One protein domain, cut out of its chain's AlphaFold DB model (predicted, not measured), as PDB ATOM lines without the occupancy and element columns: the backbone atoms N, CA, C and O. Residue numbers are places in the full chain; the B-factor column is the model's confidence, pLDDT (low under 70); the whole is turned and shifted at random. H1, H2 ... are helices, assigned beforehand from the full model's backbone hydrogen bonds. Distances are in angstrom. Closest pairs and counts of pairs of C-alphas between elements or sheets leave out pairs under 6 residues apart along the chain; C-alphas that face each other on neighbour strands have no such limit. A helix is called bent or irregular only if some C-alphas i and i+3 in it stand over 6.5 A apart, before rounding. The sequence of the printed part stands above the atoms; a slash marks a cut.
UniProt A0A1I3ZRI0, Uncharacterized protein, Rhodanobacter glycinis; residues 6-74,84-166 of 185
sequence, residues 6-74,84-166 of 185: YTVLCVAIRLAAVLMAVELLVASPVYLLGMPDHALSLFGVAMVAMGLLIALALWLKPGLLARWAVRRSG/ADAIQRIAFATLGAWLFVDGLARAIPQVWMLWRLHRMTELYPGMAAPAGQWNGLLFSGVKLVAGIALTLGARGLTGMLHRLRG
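AT A GLANCE: This is residues 6 to 74 and 84 to 166 of the 185 residues of an uncharacterized protein of Rhodanobacter glycinis (UniProt A0A1I3ZRI0). What does the model look like? It is an elongated stack of two long helical hairpins, H1 with H2 and H4 with H5a, with both turns at the same end; H4 runs through the middle between H1 and H2 on one side and H5a on the other. At the other end short H3 follows H2, and H5b turns off from H5a beside the beginning of H4. What is it made of? The printed part has 152 residues with five named helices, H1 to H5 in chain order, and no named strand: its class is all helix. How large is it? It is loose, with a radius of gyration of the C-alphas of 18.9 A, and spans 61 by 34 by 20 A.

IN THESE COORDINATES: Where do the first helices lie? H1, residues 6 to 33, is 41.8 A long from C-alpha 6 at (171.795, 135.526, 139.782), has a kink of 27 degrees near residue 27, and is only just irregular, with C-alphas 26 and 29 6.9 A apart. H2, residues 38 to 60, is 32.0 A long, and H3 is residues 62 to 70, 12.0 A. What follows? H4, residues 84 to 123, is 58.6 A long, with a kink of 26 degrees near residue 107. H5, residues 132 to 164, was assigned as one helix by its hydrogen bonds but is bent, with C-alphas 152 and 155 7.4 A apart; its arms are H5a, residues 132 to 152, 30.8 A, and H5b, residues 155 to 164, 14.3 A, which ends with C-alpha 164 at (147.276, 124.751, 130.050).

HOW THE PARTS SIT: Which helices form the bundle? H1, H2 and H4 form an up-and-down bundle, each running against the one before it. H1 and H2, a hairpin, touch at Ala 17 and Ala 55, their closest C-alphas, 4.7 A apart, with a shallow tilt of 13 degrees; residues 90 to 109 of H4 touch H1, closest at the C-alphas of Met 20 and Ala 105, 6.0 A. What else touches H4? H5a makes a hairpin with it, the closest C-alphas being Gly 96 and Gly 147, 3.9 A, at a shallow tilt of 30 degrees, opposite ways. H5a is apart from H1 and H2. How regular are the backbones? Each O i to N i+4 pair is within hydrogen-bond range in H2, H3 and H5b, against 21 of 24 in H1, 34 of 36 in H4 and 16 of 17 in H5a.

THE WHOLE: Is the printed part whole? Residues 75 to 83 are not printed, and C-alphas 74 and 84 are 18.1 A apart across the cut. Where is confidence low? Residues 65 to 66, 69 to 74, 128 to 129 and 155 are under 70; the mean pLDDT of the printed part is 80.1.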
ATOM      1  N   TYR A   6     171.285 135.439 138.416       70.44
ATOM      2  CA  TYR A   6     171.795 135.526 139.782       70.44
ATOM      3  C   TYR A   6     171.789 136.946 140.383       70.44
ATOM      4  O   TYR A   6     171.433 137.116 141.549       70.44
ATOM      5  N   THR A   7     172.150 137.976 139.611       77.75
ATOM      6  CA  THR A   7     172.188 139.367 140.085       77.75
ATOM      7  C   THR A   7     170.788 139.895 140.361       77.75
ATOM      8  O   THR A   7     170.591 140.525 141.396       77.75
ATOM      9  N   VAL A   8     169.802 139.580 139.514       75.38
ATOM     10  CA  VAL A   8     168.404 140.003 139.715       75.38
ATOM     11  C   VAL A   8     167.831 139.394 140.994       75.38
ATOM     12  O   VAL A   8     167.284 140.115 141.828       75.38
ATOM     13  N   LEU A   9     168.029 138.088 141.209       73.88
ATOM     14  CA  LEU A   9     167.582 137.416 142.432       73.88
ATOM     15  C   LEU A   9     168.270 137.998 143.679       73.88
ATOM     16  O   LEU A   9     167.627 138.235 144.700       73.88
ATOM     17  N   CYS A  10     169.574 138.267 143.589       81.00
ATOM     18  CA  CYS A  10     170.335 138.869 144.677       81.00
ATOM     19  C   CYS A  10     169.833 140.280 145.027       81.00
ATOM     20  O   CYS A  10     169.753 140.620 146.208       81.00
ATOM     21  N   VAL A  11     169.481 141.091 144.022       83.44
ATOM     22  CA  VAL A  11     168.895 142.426 144.221       83.44
ATOM     23  C   VAL A  11     167.515 142.319 144.868       83.44
ATOM     24  O   VAL A  11     167.256 143.037 145.829       83.44
ATOM     25  N   ALA A  12     166.666 141.389 144.423       79.06
ATOM     26  CA  ALA A  12     165.340 141.184 145.008       79.06
ATOM     27  C   ALA A  12     165.408 140.781 146.494       79.06
ATOM     28  O   ALA A  12     164.697 141.351 147.319       79.06
ATOM     29  N   ILE A  13     166.305 139.855 146.857       81.88
ATOM     30  CA  ILE A  13     166.505 139.435 148.257       81.88
ATOM     31  C   ILE A  13     166.995 140.607 149.117       81.88
ATOM     32  O   ILE A  13     166.513 140.805 150.231       81.88
ATOM     33  N   ARG A  14     167.930 141.410 148.595       87.00
ATOM     34  CA  ARG A  14     168.419 142.616 149.275       87.00
ATOM     35  C   ARG A  14     167.307 143.638 149.491       87.00
ATOM     36  O   ARG A  14     167.181 144.168 150.590       87.00
ATOM     37  N   LEU A  15     166.484 143.881 148.474       84.12
ATOM     38  CA  LEU A  15     165.349 144.794 148.573       84.12
ATOM     39  C   LEU A  15     164.358 144.330 149.652       84.12
ATOM     40  O   LEU A  15     163.941 145.128 150.485       84.12
ATOM     41  N   ALA A  16     164.044 143.030 149.685       79.38
ATOM     42  CA  ALA A  16     163.174 142.444 150.702       79.38
ATOM     43  C   ALA A  16     163.756 142.589 152.119       79.38
ATOM     44  O   ALA A  16     163.032 142.936 153.047       79.38
ATOM     45  N   ALA A  17     165.066 142.386 152.285       86.38
ATOM     46  CA  ALA A  17     165.744 142.592 153.562       86.38
ATOM     47  C   ALA A  17     165.671 144.055 154.035       86.38
ATOM     48  O   ALA A  17     165.424 144.302 155.214       86.38
ATOM     49  N   VAL A  18     165.838 145.023 153.126       89.88
ATOM     50  CA  VAL A  18     165.706 146.455 153.451       89.88
ATOM     51  C   VAL A  18     164.283 146.791 153.859       89.88
ATOM     52  O   VAL A  18     164.097 147.443 154.878       89.88
ATOM     53  N   LEU A  19     163.280 146.322 153.116       85.12
ATOM     54  CA  LEU A  19     161.884 146.558 153.481       85.12
ATOM     55  C   LEU A  19     161.527 145.947 154.833       85.12
ATOM     56  O   LEU A  19     160.930 146.632 155.658       85.12
ATOM     57  N   MET A  20     161.966 144.716 155.097       84.19
ATOM     58  CA  MET A  20     161.785 144.082 156.403       84.19
ATOM     59  C   MET A  20     162.421 144.916 157.522       84.19
ATOM     60  O   MET A  20     161.797 145.143 158.556       84.19
ATOM     61  N   ALA A  21     163.647 145.405 157.314       88.94
ATOM     62  CA  ALA A  21     164.320 146.255 158.287       88.94
ATOM     63  C   ALA A  21     163.566 147.573 158.512       88.94
ATOM     64  O   ALA A  21     163.386 147.964 159.662       88.94
ATOM     65  N   VAL A  22     163.092 148.226 157.444       90.81
ATOM     66  CA  VAL A  22     162.326 149.481 157.518       90.81
ATOM     67  C   VAL A  22     161.019 149.283 158.283       90.81
ATOM     68  O   VAL A  22     160.741 150.065 159.188       90.81
ATOM     69  N   GLU A  23     160.242 148.238 157.988       85.75
ATOM     70  CA  GLU A  23     158.989 147.969 158.707       85.75
ATOM     71  C   GLU A  23     159.224 147.720 160.202       85.75
ATOM     72  O   GLU A  23     158.514 148.276 161.044       85.75
ATOM     73  N   LEU A  24     160.261 146.952 160.549       85.62
ATOM     74  CA  LEU A  24     160.648 146.724 161.943       85.62
ATOM     75  C   LEU A  24     161.083 148.020 162.640       85.62
ATOM     76  O   LEU A  24     160.734 148.245 163.800       85.62
ATOM     77  N   LEU A  25     161.808 148.892 161.935       88.69
ATOM     78  CA  LEU A  25     162.248 150.187 162.455       88.69
ATOM     79  C   LEU A  25     161.066 151.130 162.687       88.69
ATOM     80  O   LEU A  25     161.027 151.803 163.713       88.69
ATOM     81  N   VAL A  26     160.082 151.129 161.786       88.25
ATOM     82  CA  VAL A  26     158.837 151.900 161.924       88.25
ATOM     83  C   VAL A  26     157.974 151.366 163.071       88.25
ATOM     84  O   VAL A  26     157.344 152.154 163.772       88.25
ATOM     85  N   ALA A  27     157.968 150.052 163.312       82.44
ATOM     86  CA  ALA A  27     157.257 149.453 164.442       82.44
ATOM     87  C   ALA A  27     157.971 149.673 165.792       82.44
ATOM     88  O   ALA A  27     157.319 149.698 166.837       82.44
ATOM     89  N   SER A  28     159.295 149.872 165.782       86.06
ATOM     90  CA  SER A  28     160.133 150.003 166.985       86.06
ATOM     91  C   SER A  28     159.664 151.038 168.029       86.06
ATOM     92  O   SER A  28     159.649 150.693 169.217       86.06
ATOM     93  N   PRO A  29     159.208 152.258 167.666       85.62
ATOM     94  CA  PRO A  29     158.843 153.282 168.642       85.62
ATOM     95  C   PRO A  29     157.615 152.882 169.459       85.62
ATOM     96  O   PRO A  29     157.516 153.238 170.631       85.62
ATOM     97  N   VAL A  30     156.706 152.096 168.872       81.38
ATOM     98  CA  VAL A  30     155.501 151.601 169.554       81.38
ATOM     99  C   VAL A  30     155.879 150.696 170.731       81.38
ATOM    100  O   VAL A  30     155.230 150.745 171.775       81.38
ATOM    101  N   TYR A  31     156.951 149.910 170.605       78.88
ATOM    102  CA  TYR A  31     157.432 149.034 171.680       78.88
ATOM    103  C   TYR A  31     158.190 149.782 172.779       78.88
ATOM    104  O   TYR A  31     158.115 149.395 173.946       78.88
ATOM    105  N   LEU A  32     158.911 150.842 172.406       81.12
ATOM    106  CA  LEU A  32     159.708 151.652 173.328       81.12
ATOM    107  C   LEU A  32     158.848 152.629 174.137       81.12
ATOM    108  O   LEU A  32     159.071 152.786 175.332       81.12
ATOM    109  N   LEU A  33     157.864 153.273 173.503       83.56
ATOM    110  CA  LEU A  33     157.078 154.353 174.113       83.56
ATOM    111  C   LEU A  33     155.720 153.891 174.660       83.56
ATOM    112  O   LEU A  33     155.116 154.585 175.471       83.56
ATOM    113  N   GLY A  34     155.211 152.740 174.212       73.94
ATOM    114  CA  GLY A  34     153.849 152.296 174.520       73.94
ATOM    115  C   GLY A  34     153.682 151.453 175.789       73.94
ATOM    116  O   GLY A  34     152.559 151.025 176.067       73.94
ATOM    117  N   MET A  35     154.756 151.146 176.528       73.38
ATOM    118  CA  MET A  35     154.740 150.126 177.588       73.38
ATOM    119  C   MET A  35     155.285 150.656 178.926       73.38
ATOM    120  O   MET A  35     156.467 150.983 178.998       73.38
ATOM    121  N   PRO A  36     154.472 150.672 180.002       75.75
ATOM    122  CA  PRO A  36     154.953 150.963 181.354       75.75
ATOM    123  C   PRO A  36     155.714 149.783 181.988       75.75
ATOM    124  O   PRO A  36     156.448 149.975 182.949       75.75
ATOM    125  N   ASP A  37     155.552 148.565 181.456       83.44
ATOM    126  CA  ASP A  37     156.226 147.361 181.949       83.44
ATOM    127  C   ASP A  37     157.543 147.110 181.195       83.44
ATOM    128  O   ASP A  37     157.563 146.833 179.987       83.44
ATOM    129  N   HIS A  38     158.653 147.177 181.932       85.00
ATOM    130  CA  HIS A  38     160.001 146.977 181.407       85.00
ATOM    131  C   HIS A  38     160.241 145.566 180.862       85.00
ATOM    132  O   HIS A  38     160.963 145.431 179.874       85.00
ATOM    133  N   ALA A  39     159.638 144.522 181.442       82.06
ATOM    134  CA  ALA A  39     159.846 143.144 180.992       82.06
ATOM    135  C   ALA A  39     159.206 142.906 179.617       82.06
ATOM    136  O   ALA A  39     159.807 142.285 178.734       82.06
ATOM    137  N   LEU A  40     158.010 143.465 179.409       77.56
ATOM    138  CA  LEU A  40     157.336 143.430 178.115       77.56
ATOM    139  C   LEU A  40     158.098 144.261 177.074       77.56
ATOM    140  O   LEU A  40     158.314 143.802 175.954       77.56
ATOM    141  N   SER A  41     158.565 145.456 177.439       82.44
ATOM    142  CA  SER A  41     159.369 146.276 176.525       82.44
ATOM    143  C   SER A  41     160.648 145.550 176.079       82.44
ATOM    144  O   SER A  41     160.923 145.476 174.879       82.44
ATOM    145  N   LEU A  42     161.372 144.911 177.010       85.75
ATOM    146  CA  LEU A  42     162.600 144.158 176.723       85.75
ATOM    147  C   LEU A  42     162.379 143.025 175.718       85.75
ATOM    148  O   LEU A  42     163.157 142.877 174.777       85.75
ATOM    149  N   PHE A  43     161.308 142.245 175.879       82.12
ATOM    150  CA  PHE A  43     161.001 141.174 174.932       82.12
ATOM    151  C   PHE A  43     160.603 141.721 173.557       82.12
ATOM    152  O   PHE A  43     161.049 141.191 172.538       82.12
ATOM    153  N   GLY A  44     159.799 142.789 173.501       82.25
ATOM    154  CA  GLY A  44     159.442 143.443 172.239       82.25
ATOM    155  C   GLY A  44     160.683 143.927 171.482       82.25
ATOM    156  O   GLY A  44     160.849 143.627 170.298       82.25
ATOM    157  N   VAL A  45     161.606 144.585 172.189       87.25
ATOM    158  CA  VAL A  45     162.909 144.996 171.645       87.25
ATOM    159  C   VAL A  45     163.729 143.785 171.194       87.25
ATOM    160  O   VAL A  45     164.298 143.820 170.105       87.25
ATOM    161  N   ALA A  46     163.752 142.690 171.962       88.38
ATOM    162  CA  ALA A  46     164.455 141.463 171.585       88.38
ATOM    163  C   ALA A  46     163.895 140.831 170.296       88.38
ATOM    164  O   ALA A  46     164.668 140.382 169.449       88.38
ATOM    165  N   MET A  47     162.574 140.842 170.100       83.69
ATOM    166  CA  MET A  47     161.935 140.356 168.869       83.69
ATOM    167  C   MET A  47     162.251 141.241 167.660       83.69
ATOM    168  O   MET A  47     162.572 140.723 166.589       83.69
ATOM    169  N   VAL A  48     162.220 142.568 167.824       86.25
ATOM    170  CA  VAL A  48     162.637 143.508 166.769       86.25
ATOM    171  C   VAL A  48     164.114 143.315 166.429       86.25
ATOM    172  O   VAL A  48     164.464 143.227 165.252       86.25
ATOM    173  N   ALA A  49     164.973 143.173 167.440       89.94
ATOM    174  CA  ALA A  49     166.393 142.897 167.256       89.94
ATOM    175  C   ALA A  49     166.618 141.573 166.509       89.94
ATOM    176  O   ALA A  49     167.397 141.537 165.559       89.94
ATOM    177  N   MET A  50     165.892 140.509 166.863       88.88
ATOM    178  CA  MET A  50     165.929 139.232 166.144       88.88
ATOM    179  C   MET A  50     165.501 139.396 164.677       88.88
ATOM    180  O   MET A  50     166.178 138.902 163.776       88.88
ATOM    181  N   GLY A  51     164.417 140.131 164.415       85.88
ATOM    182  CA  GLY A  51     163.968 140.433 163.055       85.88
ATOM    183  C   GLY A  51     165.011 141.214 162.244       85.88
ATOM    184  O   GLY A  51     165.270 140.877 161.088       85.88
ATOM    185  N   LEU A  52     165.669 142.200 162.860       89.56
ATOM    186  CA  LEU A  52     166.762 142.959 162.246       89.56
ATOM    187  C   LEU A  52     167.994 142.087 161.987       89.56
ATOM    188  O   LEU A  52     168.629 142.239 160.947       89.56
ATOM    189  N   LEU A  53     168.315 141.145 162.878       91.81
ATOM    190  CA  LEU A  53     169.381 140.166 162.655       91.81
ATOM    191  C   LEU A  53     169.068 139.258 161.462       91.81
ATOM    192  O   LEU A  53     169.957 138.993 160.653       91.81
ATOM    193  N   ILE A  54     167.814 138.824 161.309       86.44
ATOM    194  CA  ILE A  54     167.369 138.054 160.139       86.44
ATOM    195  C   ILE A  54     167.500 138.899 158.866       86.44
ATOM    196  O   ILE A  54     168.079 138.434 157.883       86.44
ATOM    197  N   ALA A  55     167.031 140.150 158.884       88.00
ATOM    198  CA  ALA A  55     167.174 141.079 157.763       88.00
ATOM    199  C   ALA A  55     168.653 141.320 157.402       88.00
ATOM    200  O   ALA A  55     169.035 141.258 156.233       88.00
ATOM    201  N   LEU A  56     169.519 141.503 158.399       91.19
ATOM    202  CA  LEU A  56     170.959 141.661 158.207       91.19
ATOM    203  C   LEU A  56     171.599 140.393 157.625       91.19
ATOM    204  O   LEU A  56     172.425 140.477 156.716       91.19
ATOM    205  N   ALA A  57     171.201 139.211 158.098       87.25
ATOM    206  CA  ALA A  57     171.672 137.937 157.563       87.25
ATOM    207  C   ALA A  57     171.255 137.750 156.092       87.25
ATOM    208  O   ALA A  57     172.081 137.353 155.262       87.25
ATOM    209  N   LEU A  58     170.007 138.101 155.755       83.75
ATOM    210  CA  LEU A  58     169.487 138.123 154.383       83.75
ATOM    211  C   LEU A  58     170.277 139.094 153.495       83.75
ATOM    212  O   LEU A  58     170.588 138.771 152.346       83.75
ATOM    213  N   TRP A  59     170.646 140.255 154.038       89.81
ATOM    214  CA  TRP A  59     171.425 141.275 153.340       89.81
ATOM    215  C   TRP A  59     172.885 140.864 153.094       89.81
ATOM    216  O   TRP A  59     173.412 141.068 151.994       89.81
ATOM    217  N   LEU A  60     173.541 140.267 154.095       89.56
ATOM    218  CA  LEU A  60     174.947 139.851 154.032       89.56
ATOM    219  C   LEU A  60     175.149 138.597 153.180       89.56
ATOM    220  O   LEU A  60     176.161 138.480 152.485       89.56
ATOM    221  N   LYS A  61     174.205 137.647 153.216       88.94
ATOM    222  CA  LYS A  61     174.320 136.376 152.484       88.94
ATOM    223  C   LYS A  61     173.112 136.061 151.594       88.94
ATOM    224  O   LYS A  61     172.592 134.943 151.654       88.94
ATOM    225  N   PRO A  62     172.754 136.941 150.637       79.31
ATOM    226  CA  PRO A  62     171.736 136.625 149.633       79.31
ATOM    227  C   PRO A  62     172.150 135.407 148.793       79.31
ATOM    228  O   PRO A  62     171.312 134.629 148.342       79.31
ATOM    229  N   GLY A  63     173.463 135.179 148.660       72.94
ATOM    230  CA  GLY A  63     174.036 134.034 147.966       72.94
ATOM    231  C   GLY A  63     173.708 132.673 148.588       72.94
ATOM    232  O   GLY A  63     173.726 131.683 147.862       72.94
ATOM    233  N   LEU A  64     173.390 132.594 149.888       76.06
ATOM    234  CA  LEU A  64     172.984 131.337 150.536       76.06
ATOM    235  C   LEU A  64     171.577 130.929 150.101       76.06
ATOM    236  O   LEU A  64     171.378 129.785 149.706       76.06
ATOM    237  N   LEU A  65     170.640 131.879 150.090       68.88
ATOM    238  CA  LEU A  65     169.290 131.657 149.575       68.88
ATOM    239  C   LEU A  65     169.294 131.435 148.069       68.88
ATOM    240  O   LEU A  65     168.640 130.512 147.590       68.88
ATOM    241  N   ALA A  66     170.088 132.212 147.330       68.88
ATOM    242  CA  ALA A  66     170.280 131.980 145.908       68.88
ATOM    243  C   ALA A  66     170.858 130.580 145.658       68.88
ATOM    244  O   ALA A  66     170.370 129.877 144.782       68.88
ATOM    245  N   ARG A  67     171.825 130.110 146.462       70.56
ATOM    246  CA  ARG A  67     172.298 128.718 146.390       70.56
ATOM    247  C   ARG A  67     171.223 127.721 146.772       70.56
ATOM    248  O   ARG A  67     171.153 126.698 146.123       70.56
ATOM    249  N   TRP A  68     170.399 127.953 147.783       72.38
ATOM    250  CA  TRP A  68     169.323 127.014 148.121       72.38
ATOM    251  C   TRP A  68     168.272 126.924 147.008       72.38
ATOM    252  O   TRP A  68     167.822 125.829 146.675       72.38
ATOM    253  N   ALA A  69     167.957 128.054 146.374       65.81
ATOM    254  CA  ALA A  69     167.069 128.115 145.222       65.81
ATOM    255  C   ALA A  69     167.686 127.438 143.980       65.81
ATOM    256  O   ALA A  69     167.015 126.651 143.312       65.81
ATOM    257  N   VAL A  70     168.970 127.699 143.701       66.75
ATOM    258  CA  VAL A  70     169.671 127.250 142.484       66.75
ATOM    259  C   VAL A  70     170.251 125.842 142.609       66.75
ATOM    260  O   VAL A  70     170.213 125.089 141.652       66.75
ATOM    261  N   ARG A  71     170.741 125.411 143.775       61.50
ATOM    262  CA  ARG A  71     171.313 124.060 143.976       61.50
ATOM    263  C   ARG A  71     170.276 122.956 143.740       61.50
ATOM    264  O   ARG A  71     170.647 121.806 143.550       61.50
ATOM    265  N   ARG A  72     168.982 123.303 143.710       57.38
ATOM    266  CA  ARG A  72     167.887 122.398 143.337       57.38
ATOM    267  C   ARG A  72     167.571 122.396 141.837       57.38
ATOM    268  O   ARG A  72     166.885 121.480 141.385       57.38
ATOM    269  N   SER A  73     168.000 123.398 141.071       54.38
ATOM    270  CA  SER A  73     168.033 123.393 139.600       54.38
ATOM    271  C   SER A  73     169.419 122.930 139.167       54.38
ATOM    272  O   SER A  73     170.364 123.712 139.186       54.38
ATOM    273  N   GLY A  74     169.545 121.632 138.879       47.22
ATOM    274  CA  GLY A  74     170.780 121.028 138.380       47.22
ATOM    275  C   GLY A  74     171.363 121.804 137.199       47.22
ATOM    276  O   GLY A  74     170.647 122.577 136.575       47.22
ATOM    277  N   ALA A  84     161.551 131.840 128.305       79.12
ATOM    278  CA  ALA A  84     160.417 132.498 128.951       79.12
ATOM    279  C   ALA A  84     159.984 131.777 130.245       79.12
ATOM    280  O   ALA A  84     159.618 132.433 131.224       79.12
ATOM    281  N   ASP A  85     160.123 130.450 130.298       74.62
ATOM    282  CA  ASP A  85     159.801 129.648 131.482       74.62
ATOM    283  C   ASP A  85     160.758 129.914 132.648       74.62
ATOM    284  O   ASP A  85     160.338 129.960 133.810       74.62
ATOM    285  N   ALA A  86     162.041 130.152 132.355       73.12
ATOM    286  CA  ALA A  86     163.019 130.512 133.373       73.12
ATOM    287  C   ALA A  86     162.654 131.861 134.011       73.12
ATOM    288  O   ALA A  86     162.652 131.971 135.239       73.12
ATOM    289  N   ILE A  87     162.264 132.855 133.202       79.62
ATOM    290  CA  ILE A  87     161.813 134.175 133.682       79.62
ATOM    291  C   ILE A  87     160.583 134.033 134.576       79.62
ATOM    292  O   ILE A  87     160.555 134.565 135.690       79.62
ATOM    293  N   GLN A  88     159.577 133.288 134.119       80.62
ATOM    294  CA  GLN A  88     158.319 133.132 134.842       80.62
ATOM    295  C   GLN A  88     158.516 132.412 136.184       80.62
ATOM    296  O   GLN A  88     157.952 132.810 137.208       80.62
ATOM    297  N   ARG A  89     159.383 131.398 136.215       75.12
ATOM    298  CA  ARG A  89     159.730 130.687 137.447       75.12
ATOM    299  C   ARG A  89     160.433 131.585 138.464       75.12
ATOM    300  O   ARG A  89     160.148 131.484 139.657       75.12
ATOM    301  N   ILE A  90     161.326 132.462 138.010       74.75
ATOM    302  CA  ILE A  90     161.986 133.438 138.888       74.75
ATOM    303  C   ILE A  90     160.963 134.414 139.432       74.75
ATOM    304  O   ILE A  90     160.964 134.639 140.636       74.75
ATOM    305  N   ALA A  91     160.080 134.943 138.581       80.81
ATOM    306  CA  ALA A  91     159.046 135.880 139.003       80.81
ATOM    307  C   ALA A  91     158.196 135.285 140.140       80.81
ATOM    308  O   ALA A  91     158.056 135.910 141.194       80.81
ATOM    309  N   PHE A  92     157.733 134.038 139.994       81.62
ATOM    310  CA  PHE A  92     156.993 133.344 141.053       81.62
ATOM    311  C   PHE A  92     157.825 133.094 142.312       81.62
ATOM    312  O   PHE A  92     157.326 133.294 143.418       81.62
ATOM    313  N   ALA A  93     159.095 132.706 142.172       76.38
ATOM    314  CA  ALA A  93     159.978 132.511 143.319       76.38
ATOM    315  C   ALA A  93     160.240 133.828 144.072       76.38
ATOM    316  O   ALA A  93     160.189 133.851 145.301       76.38
ATOM    317  N   THR A  94     160.466 134.931 143.353       76.19
ATOM    318  CA  THR A  94     160.652 136.263 143.945       76.19
ATOM    319  C   THR A  94     159.385 136.761 144.624       76.19
ATOM    320  O   THR A  94     159.462 137.291 145.729       76.19
ATOM    321  N   LEU A  95     158.218 136.535 144.018       81.62
ATOM    322  CA  LEU A  95     156.930 136.931 144.580       81.62
ATOM    323  C   LEU A  95     156.596 136.101 145.826       81.62
ATOM    324  O   LEU A  95     156.160 136.650 146.834       81.62
ATOM    325  N   GLY A  96     156.877 134.798 145.805       81.69
ATOM    326  CA  GLY A  96     156.738 133.944 146.983       81.69
ATOM    327  C   GLY A  96     157.671 134.364 148.123       81.69
ATOM    328  O   GLY A  96     157.232 134.462 149.266       81.69
ATOM    329  N   ALA A  97     158.936 134.674 147.818       77.44
ATOM    330  CA  ALA A  97     159.890 135.164 148.812       77.44
ATOM    331  C   ALA A  97     159.441 136.505 149.410       77.44
ATOM    332  O   ALA A  97     159.518 136.693 150.621       77.44
ATOM    333  N   TRP A  98     158.911 137.403 148.578       81.44
ATOM    334  CA  TRP A  98     158.329 138.665 149.021       81.44
ATOM    335  C   TRP A  98     157.152 138.457 149.976       81.44
ATOM    336  O   TRP A  98     157.160 138.996 151.078       81.44
ATOM    337  N   LEU A  99     156.165 137.644 149.587       82.12
ATOM    338  CA  LEU A  99     154.996 137.347 150.422       82.12
ATOM    339  C   LEU A  99     155.384 136.685 151.744       82.12
ATOM    340  O   LEU A  99     154.775 136.968 152.773       82.12
ATOM    341  N   PHE A 100     156.402 135.826 151.719       80.75
ATOM    342  CA  PHE A 100     156.937 135.211 152.925       80.75
ATOM    343  C   PHE A 100     157.548 136.255 153.864       80.75
ATOM    344  O   PHE A 100     157.218 136.270 155.046       80.75
ATOM    345  N   VAL A 101     158.401 137.144 153.346       78.25
ATOM    346  CA  VAL A 101     159.052 138.190 154.148       78.25
ATOM    347  C   VAL A 101     158.033 139.195 154.691       78.25
ATOM    348  O   VAL A 101     158.061 139.475 155.885       78.25
ATOM    349  N   ASP A 102     157.097 139.677 153.867       83.38
ATOM    350  CA  ASP A 102     156.015 140.580 154.300       83.38
ATOM    351  C   ASP A 102     155.089 139.901 155.324       83.38
ATOM    352  O   ASP A 102     154.735 140.488 156.346       83.38
ATOM    353  N   GLY A 103     154.743 138.629 155.108       82.88
ATOM    354  CA  GLY A 103     153.978 137.844 156.074       82.88
ATOM    355  C   GLY A 103     154.712 137.693 157.407       82.88
ATOM    356  O   GLY A 103     154.104 137.864 158.462       82.88
ATOM    357  N   LEU A 104     156.021 137.432 157.375       81.75
ATOM    358  CA  LEU A 104     156.847 137.293 158.574       81.75
ATOM    359  C   LEU A 104     156.981 138.618 159.336       81.75
ATOM    360  O   LEU A 104     156.792 138.644 160.552       81.75
ATOM    361  N   ALA A 105     157.258 139.711 158.623       79.62
ATOM    362  CA  ALA A 105     157.388 141.049 159.195       79.62
ATOM    363  C   ALA A 105     156.099 141.497 159.902       79.62
ATOM    364  O   ALA A 105     156.166 142.099 160.971       79.62
ATOM    365  N   ARG A 106     154.930 141.125 159.366       82.25
ATOM    366  CA  ARG A 106     153.614 141.396 159.976       82.25
ATOM    367  C   ARG A 106     153.210 140.395 161.056       82.25
ATOM    368  O   ARG A 106     152.464 140.755 161.966       82.25
ATOM    369  N   ALA A 107     153.690 139.155 160.991       82.69
ATOM    370  CA  ALA A 107     153.380 138.137 161.990       82.69
ATOM    371  C   ALA A 107     154.021 138.460 163.347       82.69
ATOM    372  O   ALA A 107     153.351 138.349 164.371       82.69
ATOM    373  N   ILE A 108     155.280 138.914 163.367       80.56
ATOM    374  CA  ILE A 108     156.011 139.263 164.601       80.56
ATOM    375  C   ILE A 108     155.230 140.254 165.498       80.56
ATOM    376  O   ILE A 108     154.960 139.911 166.655       80.56
ATOM    377  N   PRO A 109     154.800 141.442 165.019       77.50
ATOM    378  CA  PRO A 109     154.049 142.396 165.833       77.50
ATOM    379  C   PRO A 109     152.694 141.849 166.290       77.50
ATOM    380  O   PRO A 109     152.241 142.169 167.389       77.50
ATOM    381  N   GLN A 110     152.043 141.018 165.474       82.94
ATOM    382  CA  GLN A 110     150.738 140.451 165.806       82.94
ATOM    383  C   GLN A 110     150.824 139.356 166.861       82.94
ATOM    384  O   GLN A 110     150.031 139.371 167.797       82.94
ATOM    385  N   VAL A 111     151.802 138.454 166.756       82.31
ATOM    386  CA  VAL A 111     152.076 137.436 167.780       82.31
ATOM    387  C   VAL A 111     152.403 138.113 169.107       82.31
ATOM    388  O   VAL A 111     151.853 137.739 170.141       82.31
ATOM    389  N   TRP A 112     153.226 139.163 169.070       79.69
ATOM    390  CA  TRP A 112     153.517 139.972 170.249       79.69
ATOM    391  C   TRP A 112     152.258 140.581 170.870       79.69
ATOM    392  O   TRP A 112     152.029 140.468 172.074       79.69
ATOM    393  N   MET A 113     151.421 141.218 170.050       80.44
ATOM    394  CA  MET A 113     150.191 141.847 170.522       80.44
ATOM    395  C   MET A 113     149.212 140.823 171.108       80.44
ATOM    396  O   MET A 113     148.590 141.103 172.130       80.44
ATOM    397  N   LEU A 114     149.111 139.635 170.506       83.81
ATOM    398  CA  LEU A 114     148.267 138.545 170.991       83.81
ATOM    399  C   LEU A 114     148.772 137.998 172.332       83.81
ATOM    400  O   LEU A 114     147.985 137.805 173.254       83.81
ATOM    401  N   TRP A 115     150.087 137.815 172.469       82.75
ATOM    402  CA  TRP A 115     150.703 137.389 173.726       82.75
ATOM    403  C   TRP A 115     150.498 138.417 174.841       82.75
ATOM    404  O   TRP A 115     150.116 138.061 175.957       82.75
ATOM    405  N   ARG A 116     150.663 139.709 174.527       80.12
ATOM    406  CA  ARG A 116     150.360 140.807 175.454       80.12
ATOM    407  C   ARG A 116     148.903 140.766 175.904       80.12
ATOM    408  O   ARG A 116     148.632 140.927 177.089       80.12
ATOM    409  N   LEU A 117     147.974 140.569 174.969       82.94
ATOM    410  CA  LEU A 117     146.552 140.486 175.281       82.94
ATOM    411  C   LEU A 117     146.263 139.304 176.206       82.94
ATOM    412  O   LEU A 117     145.563 139.474 177.194       82.94
ATOM    413  N   HIS A 118     146.870 138.146 175.933       83.31
ATOM    414  CA  HIS A 118     146.738 136.958 176.771       83.31
ATOM    415  C   HIS A 118     147.215 137.221 178.210       83.31
ATOM    416  O   HIS A 118     146.495 136.939 179.166       83.31
ATOM    417  N   ARG A 119     148.370 137.880 178.375       82.25
ATOM    418  CA  ARG A 119     148.880 138.285 179.698       82.25
ATOM    419  C   ARG A 119     147.986 139.313 180.393       82.25
ATOM    420  O   ARG A 119     147.773 139.226 181.595       82.25
ATOM    421  N   MET A 120     147.426 140.267 179.650       80.06
ATOM    422  CA  MET A 120     146.476 141.244 180.196       80.06
ATOM    423  C   MET A 120     145.177 140.576 180.661       80.06
ATOM    424  O   MET A 120     144.660 140.942 181.712       80.06
ATOM    425  N   THR A 121     144.670 139.581 179.926       83.75
ATOM    426  CA  THR A 121     143.462 138.840 180.322       83.75
ATOM    427  C   THR A 121     143.670 137.978 181.568       83.75
ATOM    428  O   THR A 121     142.723 137.802 182.327       83.75
ATOM    429  N   GLU A 122     144.893 137.487 181.814       83.12
ATOM    430  CA  GLU A 122     145.244 136.805 183.071       83.12
ATOM    431  C   GLU A 122     145.201 137.763 184.271       83.12
ATOM    432  O   GLU A 122     144.712 137.387 185.334       83.12
ATOM    433  N   LEU A 123     145.687 139.003 184.111       82.44
ATOM    434  CA  LEU A 123     145.669 140.009 185.183       82.44
ATOM    435  C   LEU A 123     144.292 140.664 185.388       82.44
ATOM    436  O   LEU A 123     143.973 141.060 186.508       82.44
ATOM    437  N   TYR A 124     143.488 140.793 184.330       80.88
ATOM    438  CA  TYR A 124     142.194 141.481 184.350       80.88
ATOM    439  C   TYR A 124     141.090 140.600 183.738       80.88
ATOM    440  O   TYR A 124     140.718 140.779 182.569       80.88
ATOM    441  N   PRO A 125     140.535 139.648 184.514       74.31
ATOM    442  CA  PRO A 125     139.459 138.781 184.049       74.31
ATOM    443  C   PRO A 125     138.199 139.615 183.765       74.31
ATOM    444  O   PRO A 125     137.602 140.192 184.669       74.31
ATOM    445  N   GLY A 126     137.814 139.713 182.490       76.75
ATOM    446  CA  GLY A 126     136.669 140.511 182.023       76.75
ATOM    447  C   GLY A 126     136.974 141.398 180.813       76.75
ATOM    448  O   GLY A 126     136.054 141.874 180.150       76.75
ATOM    449  N   MET A 127     138.252 141.587 180.474       76.19
ATOM    450  CA  MET A 127     138.636 142.292 179.253       76.19
ATOM    451  C   MET A 127     138.425 141.378 178.035       76.19
ATOM    452  O   MET A 127     139.169 140.424 177.819       76.19
ATOM    453  N   ALA A 128     137.386 141.641 177.241       69.19
ATOM    454  CA  ALA A 128     137.137 140.895 176.012       69.19
ATOM    455  C   ALA A 128     138.193 141.242 174.949       69.19
ATOM    456  O   ALA A 128     138.450 142.413 174.662       69.19
ATOM    457  N   ALA A 129     138.795 140.217 174.345       66.12
ATOM    458  CA  ALA A 129     139.730 140.392 173.243       66.12
ATOM    459  C   ALA A 129     139.021 141.022 172.023       66.12
ATOM    460  O   ALA A 129     137.973 140.519 171.607       66.12
ATOM    461  N   PRO A 130     139.572 142.081 171.399       72.69
ATOM    462  CA  PRO A 130     139.009 142.635 170.173       72.69
ATOM    463  C   PRO A 130     139.032 141.590 169.045       72.69
ATOM    464  O   PRO A 130     140.100 141.160 168.607       72.69
ATOM    465  N   ALA A 131     137.861 141.215 168.520       72.44
ATOM    466  CA  ALA A 131     137.731 140.183 167.480       72.44
ATOM    467  C   ALA A 131     138.562 140.468 166.207       72.44
ATOM    468  O   ALA A 131     138.990 139.544 165.517       72.44
ATOM    469  N   GLY A 132     138.862 141.741 165.918       75.06
ATOM    470  CA  GLY A 132     139.652 142.151 164.752       75.06
ATOM    471  C   GLY A 132     141.115 141.682 164.752       75.06
ATOM    472  O   GLY A 132     141.724 141.615 163.685       75.06
ATOM    473  N   GLN A 133     141.689 141.315 165.903       75.38
ATOM    474  CA  GLN A 133     143.086 140.854 165.976       75.38
ATOM    475  C   GLN A 133     143.311 139.503 165.288       75.38
ATOM    476  O   GLN A 133     144.363 139.291 164.681       75.38
ATOM    477  N   TRP A 134     142.309 138.624 165.307       79.94
ATOM    478  CA  TRP A 134     142.385 137.315 164.657       79.94
ATOM    479  C   TRP A 134     142.484 137.419 163.139       79.94
ATOM    480  O   TRP A 134     143.256 136.682 162.529       79.94
ATOM    481  N   ASN A 135     141.783 138.384 162.534       83.69
ATOM    482  CA  ASN A 135     141.845 138.622 161.090       83.69
ATOM    483  C   ASN A 135     143.257 138.999 160.643       83.69
ATOM    484  O   ASN A 135     143.726 138.531 159.607       83.69
ATOM    485  N   GLY A 136     143.946 139.812 161.447       82.12
ATOM    486  CA  GLY A 136     145.334 140.167 161.196       82.12
ATOM    487  C   GLY A 136     146.231 138.931 161.151       82.12
ATOM    488  O   GLY A 136     146.963 138.749 160.177       82.12
ATOM    489  N   LEU A 137     146.124 138.073 162.169       83.38
ATOM    490  CA  LEU A 137     146.941 136.868 162.297       83.38
ATOM    491  C   LEU A 137     146.664 135.866 161.171       83.38
ATOM    492  O   LEU A 137     147.599 135.333 160.577       83.38
ATOM    493  N   LEU A 138     145.387 135.659 160.840       87.56
ATOM    494  CA  LEU A 138     144.958 134.842 159.705       87.56
ATOM    495  C   LEU A 138     145.551 135.364 158.399       87.56
ATOM    496  O   LEU A 138     146.113 134.588 157.632       87.56
ATOM    497  N   PHE A 139     145.487 136.673 158.162       85.75
ATOM    498  CA  PHE A 139     146.030 137.271 156.948       85.75
ATOM    499  C   PHE A 139     147.554 137.109 156.846       85.75
ATOM    500  O   PHE A 139     148.063 136.726 155.791       85.75
ATOM    501  N   SER A 140     148.281 137.335 157.942       84.81
ATOM    502  CA  SER A 140     149.733 137.116 158.006       84.81
ATOM    503  C   SER A 140     150.093 135.639 157.816       84.81
ATOM    504  O   SER A 140     151.021 135.317 157.073       84.81
ATOM    505  N   GLY A 141     149.321 134.731 158.420       86.12
ATOM    506  CA  GLY A 141     149.478 133.285 158.272       86.12
ATOM    507  C   GLY A 141     149.238 132.818 156.837       86.12
ATOM    508  O   GLY A 141     150.074 132.117 156.271       86.12
ATOM    509  N   VAL A 142     148.151 133.267 156.206       89.06
ATOM    510  CA  VAL A 142     147.852 132.971 154.796       89.06
ATOM    511  C   VAL A 142     148.956 133.506 153.888       89.06
ATOM    512  O   VAL A 142     149.390 132.786 152.993       89.06
ATOM    513  N   LYS A 143     149.471 134.718 154.133       87.62
ATOM    514  CA  LYS A 143     150.604 135.271 153.374       87.62
ATOM    515  C   LYS A 143     151.880 134.447 153.522       87.62
ATOM    516  O   LYS A 143     152.527 134.169 152.514       87.62
ATOM    517  N   LEU A 144     152.217 134.018 154.738       86.31
ATOM    518  CA  LEU A 144     153.364 133.143 154.997       86.31
ATOM    519  C   LEU A 144     153.228 131.813 154.253       86.31
ATOM    520  O   LEU A 144     154.142 131.415 153.529       86.31
ATOM    521  N   VAL A 145     152.076 131.153 154.391       87.62
ATOM    522  CA  VAL A 145     151.799 129.870 153.733       87.62
ATOM    523  C   VAL A 145     151.804 130.031 152.217       87.62
ATOM    524  O   VAL A 145     152.430 129.229 151.532       87.62
ATOM    525  N   ALA A 146     151.189 131.088 151.685       86.69
ATOM    526  CA  ALA A 146     151.209 131.394 150.259       86.69
ATOM    527  C   ALA A 146     152.634 131.661 149.756       86.69
ATOM    528  O   ALA A 146     153.010 131.160 148.698       86.69
ATOM    529  N   GLY A 147     153.452 132.389 150.520       84.38
ATOM    530  CA  GLY A 147     154.855 132.638 150.196       84.38
ATOM    531  C   GLY A 147     155.692 131.357 150.148       84.38
ATOM    532  O   GLY A 147     156.434 131.129 149.188       84.38
ATOM    533  N   ILE A 148     155.519 130.469 151.132       81.62
ATOM    534  CA  ILE A 148     156.163 129.143 151.168       81.62
ATOM    535  C   ILE A 148     155.671 128.269 150.004       81.62
ATOM    536  O   ILE A 148     156.470 127.662 149.288       81.62
ATOM    537  N   ALA A 149     154.360 128.225 149.777       83.19
ATOM    538  CA  ALA A 149     153.757 127.439 148.709       83.19
ATOM    539  C   ALA A 149     154.213 127.918 147.326       83.19
ATOM    540  O   ALA A 149     154.514 127.090 146.473       83.19
ATOM    541  N   LEU A 150     154.340 129.228 147.101       81.75
ATOM    542  CA  LEU A 150     154.851 129.789 145.847       81.75
ATOM    543  C   LEU A 150     156.347 129.529 145.663       81.75
ATOM    544  O   LEU A 150     156.769 129.149 144.571       81.75
ATOM    545  N   THR A 151     157.153 129.677 146.717       78.06
ATOM    546  CA  THR A 151     158.602 129.417 146.638       78.06
ATOM    547  C   THR A 151     158.918 127.942 146.378       78.06
ATOM    548  O   THR A 151     159.815 127.643 145.588       78.06
ATOM    549  N   LEU A 152     158.168 127.014 146.980       77.31
ATOM    550  CA  LEU A 152     158.339 125.570 146.773       77.31
ATOM    551  C   LEU A 152     157.619 125.061 145.514       77.31
ATOM    552  O   LEU A 152     158.142 124.206 144.796       77.31
ATOM    553  N   GLY A 153     156.430 125.592 145.241       78.00
ATOM    554  CA  GLY A 153     155.509 125.154 144.194       78.00
ATOM    555  C   GLY A 153     155.752 125.777 142.823       78.00
ATOM    556  O   GLY A 153     155.122 125.340 141.862       78.00
ATOM    557  N   ALA A 154     156.687 126.727 142.689       74.44
ATOM    558  CA  ALA A 154     156.987 127.393 141.418       74.44
ATOM    559  C   ALA A 154     157.216 126.411 140.252       74.44
ATOM    560  O   ALA A 154     156.835 126.712 139.130       74.44
ATOM    561  N   ARG A 155     157.771 125.215 140.513       65.81
ATOM    562  CA  ARG A 155     157.947 124.150 139.505       65.81
ATOM    563  C   ARG A 155     156.636 123.503 139.056       65.81
ATOM    564  O   ARG A 155     156.444 123.266 137.867       65.81
ATOM    565  N   GLY A 156     155.757 123.190 140.007       71.94
ATOM    566  CA  GLY A 156     154.459 122.578 139.718       71.94
ATOM    567  C   GLY A 156     153.546 123.545 138.970       71.94
ATOM    568  O   GLY A 156     152.894 123.158 138.006       71.94
ATOM    569  N   LEU A 157     153.587 124.823 139.356       74.62
ATOM    570  CA  LEU A 157     152.818 125.895 138.724       74.62
ATOM    571  C   LEU A 157     153.259 126.155 137.283       74.62
ATOM    572  O   LEU A 157     152.405 126.253 136.405       74.62
ATOM    573  N   THR A 158     154.568 126.200 137.012       73.19
ATOM    574  CA  THR A 158     155.063 126.333 135.634       73.19
ATOM    575  C   THR A 158     154.698 125.119 134.785       73.19
ATOM    576  O   THR A 158     154.258 125.294 133.658       73.19
ATOM    577  N   GLY A 159     154.776 123.899 135.329       73.38
ATOM    578  CA  GLY A 159     154.353 122.689 134.610       73.38
ATOM    579  C   GLY A 159     152.852 122.669 134.292       73.38
ATOM    580  O   GLY A 159     152.456 122.305 133.185       73.38
ATOM    581  N   MET A 160     152.010 123.115 135.229       78.56
ATOM    582  CA  MET A 160     150.565 123.249 135.012       78.56
ATOM    583  C   MET A 160     150.233 124.323 133.975       78.56
ATOM    584  O   MET A 160     149.438 124.064 133.076       78.56
ATOM    585  N   LEU A 161     150.858 125.499 134.070       78.62
ATOM    586  CA  LEU A 161     150.692 126.575 133.091       78.62
ATOM    587  C   LEU A 161     151.147 126.140 131.701       78.62
ATOM    588  O   LEU A 161     150.489 126.473 130.720       78.62
ATOM    589  N   HIS A 162     152.223 125.359 131.616       74.81
ATOM    590  CA  HIS A 162     152.713 124.843 130.347       74.81
ATOM    591  C   HIS A 162     151.730 123.842 129.720       74.81
ATOM    592  O   HIS A 162     151.432 123.955 128.531       74.81
ATOM    593  N   ARG A 163     151.139 122.951 130.534       79.06
ATOM    594  CA  ARG A 163     150.037 122.064 130.117       79.06
ATOM    595  C   ARG A 163     148.801 122.841 129.659       79.06
ATOM    596  O   ARG A 163     148.215 122.493 128.641       79.06
ATOM    597  N   LEU A 164     148.420 123.893 130.384       83.44
ATOM    598  CA  LEU A 164     147.276 124.751 130.050       83.44
ATOM    599  C   LEU A 164     147.501 125.573 128.779       83.44
ATOM    600  O   LEU A 164     146.549 125.843 128.054       83.44
ATOM    601  N   ARG A 165     148.750 125.951 128.487       80.19
ATOM    602  CA  ARG A 165     149.111 126.645 127.243       80.19
ATOM    603  C   ARG A 165     149.099 125.743 126.012       80.19
ATOM    604  O   ARG A 165     149.266 126.263 124.916       80.19
ATOM    605  N   GLY A 166     148.917 124.431 126.176       72.75
ATOM    606  CA  GLY A 166     148.759 123.505 125.058       72.75
ATOM    607  C   GLY A 166     149.977 123.426 124.139       72.75
ATOM    608  O   GLY A 166     149.820 123.056 122.982       72.75
TER     609      GLY A 166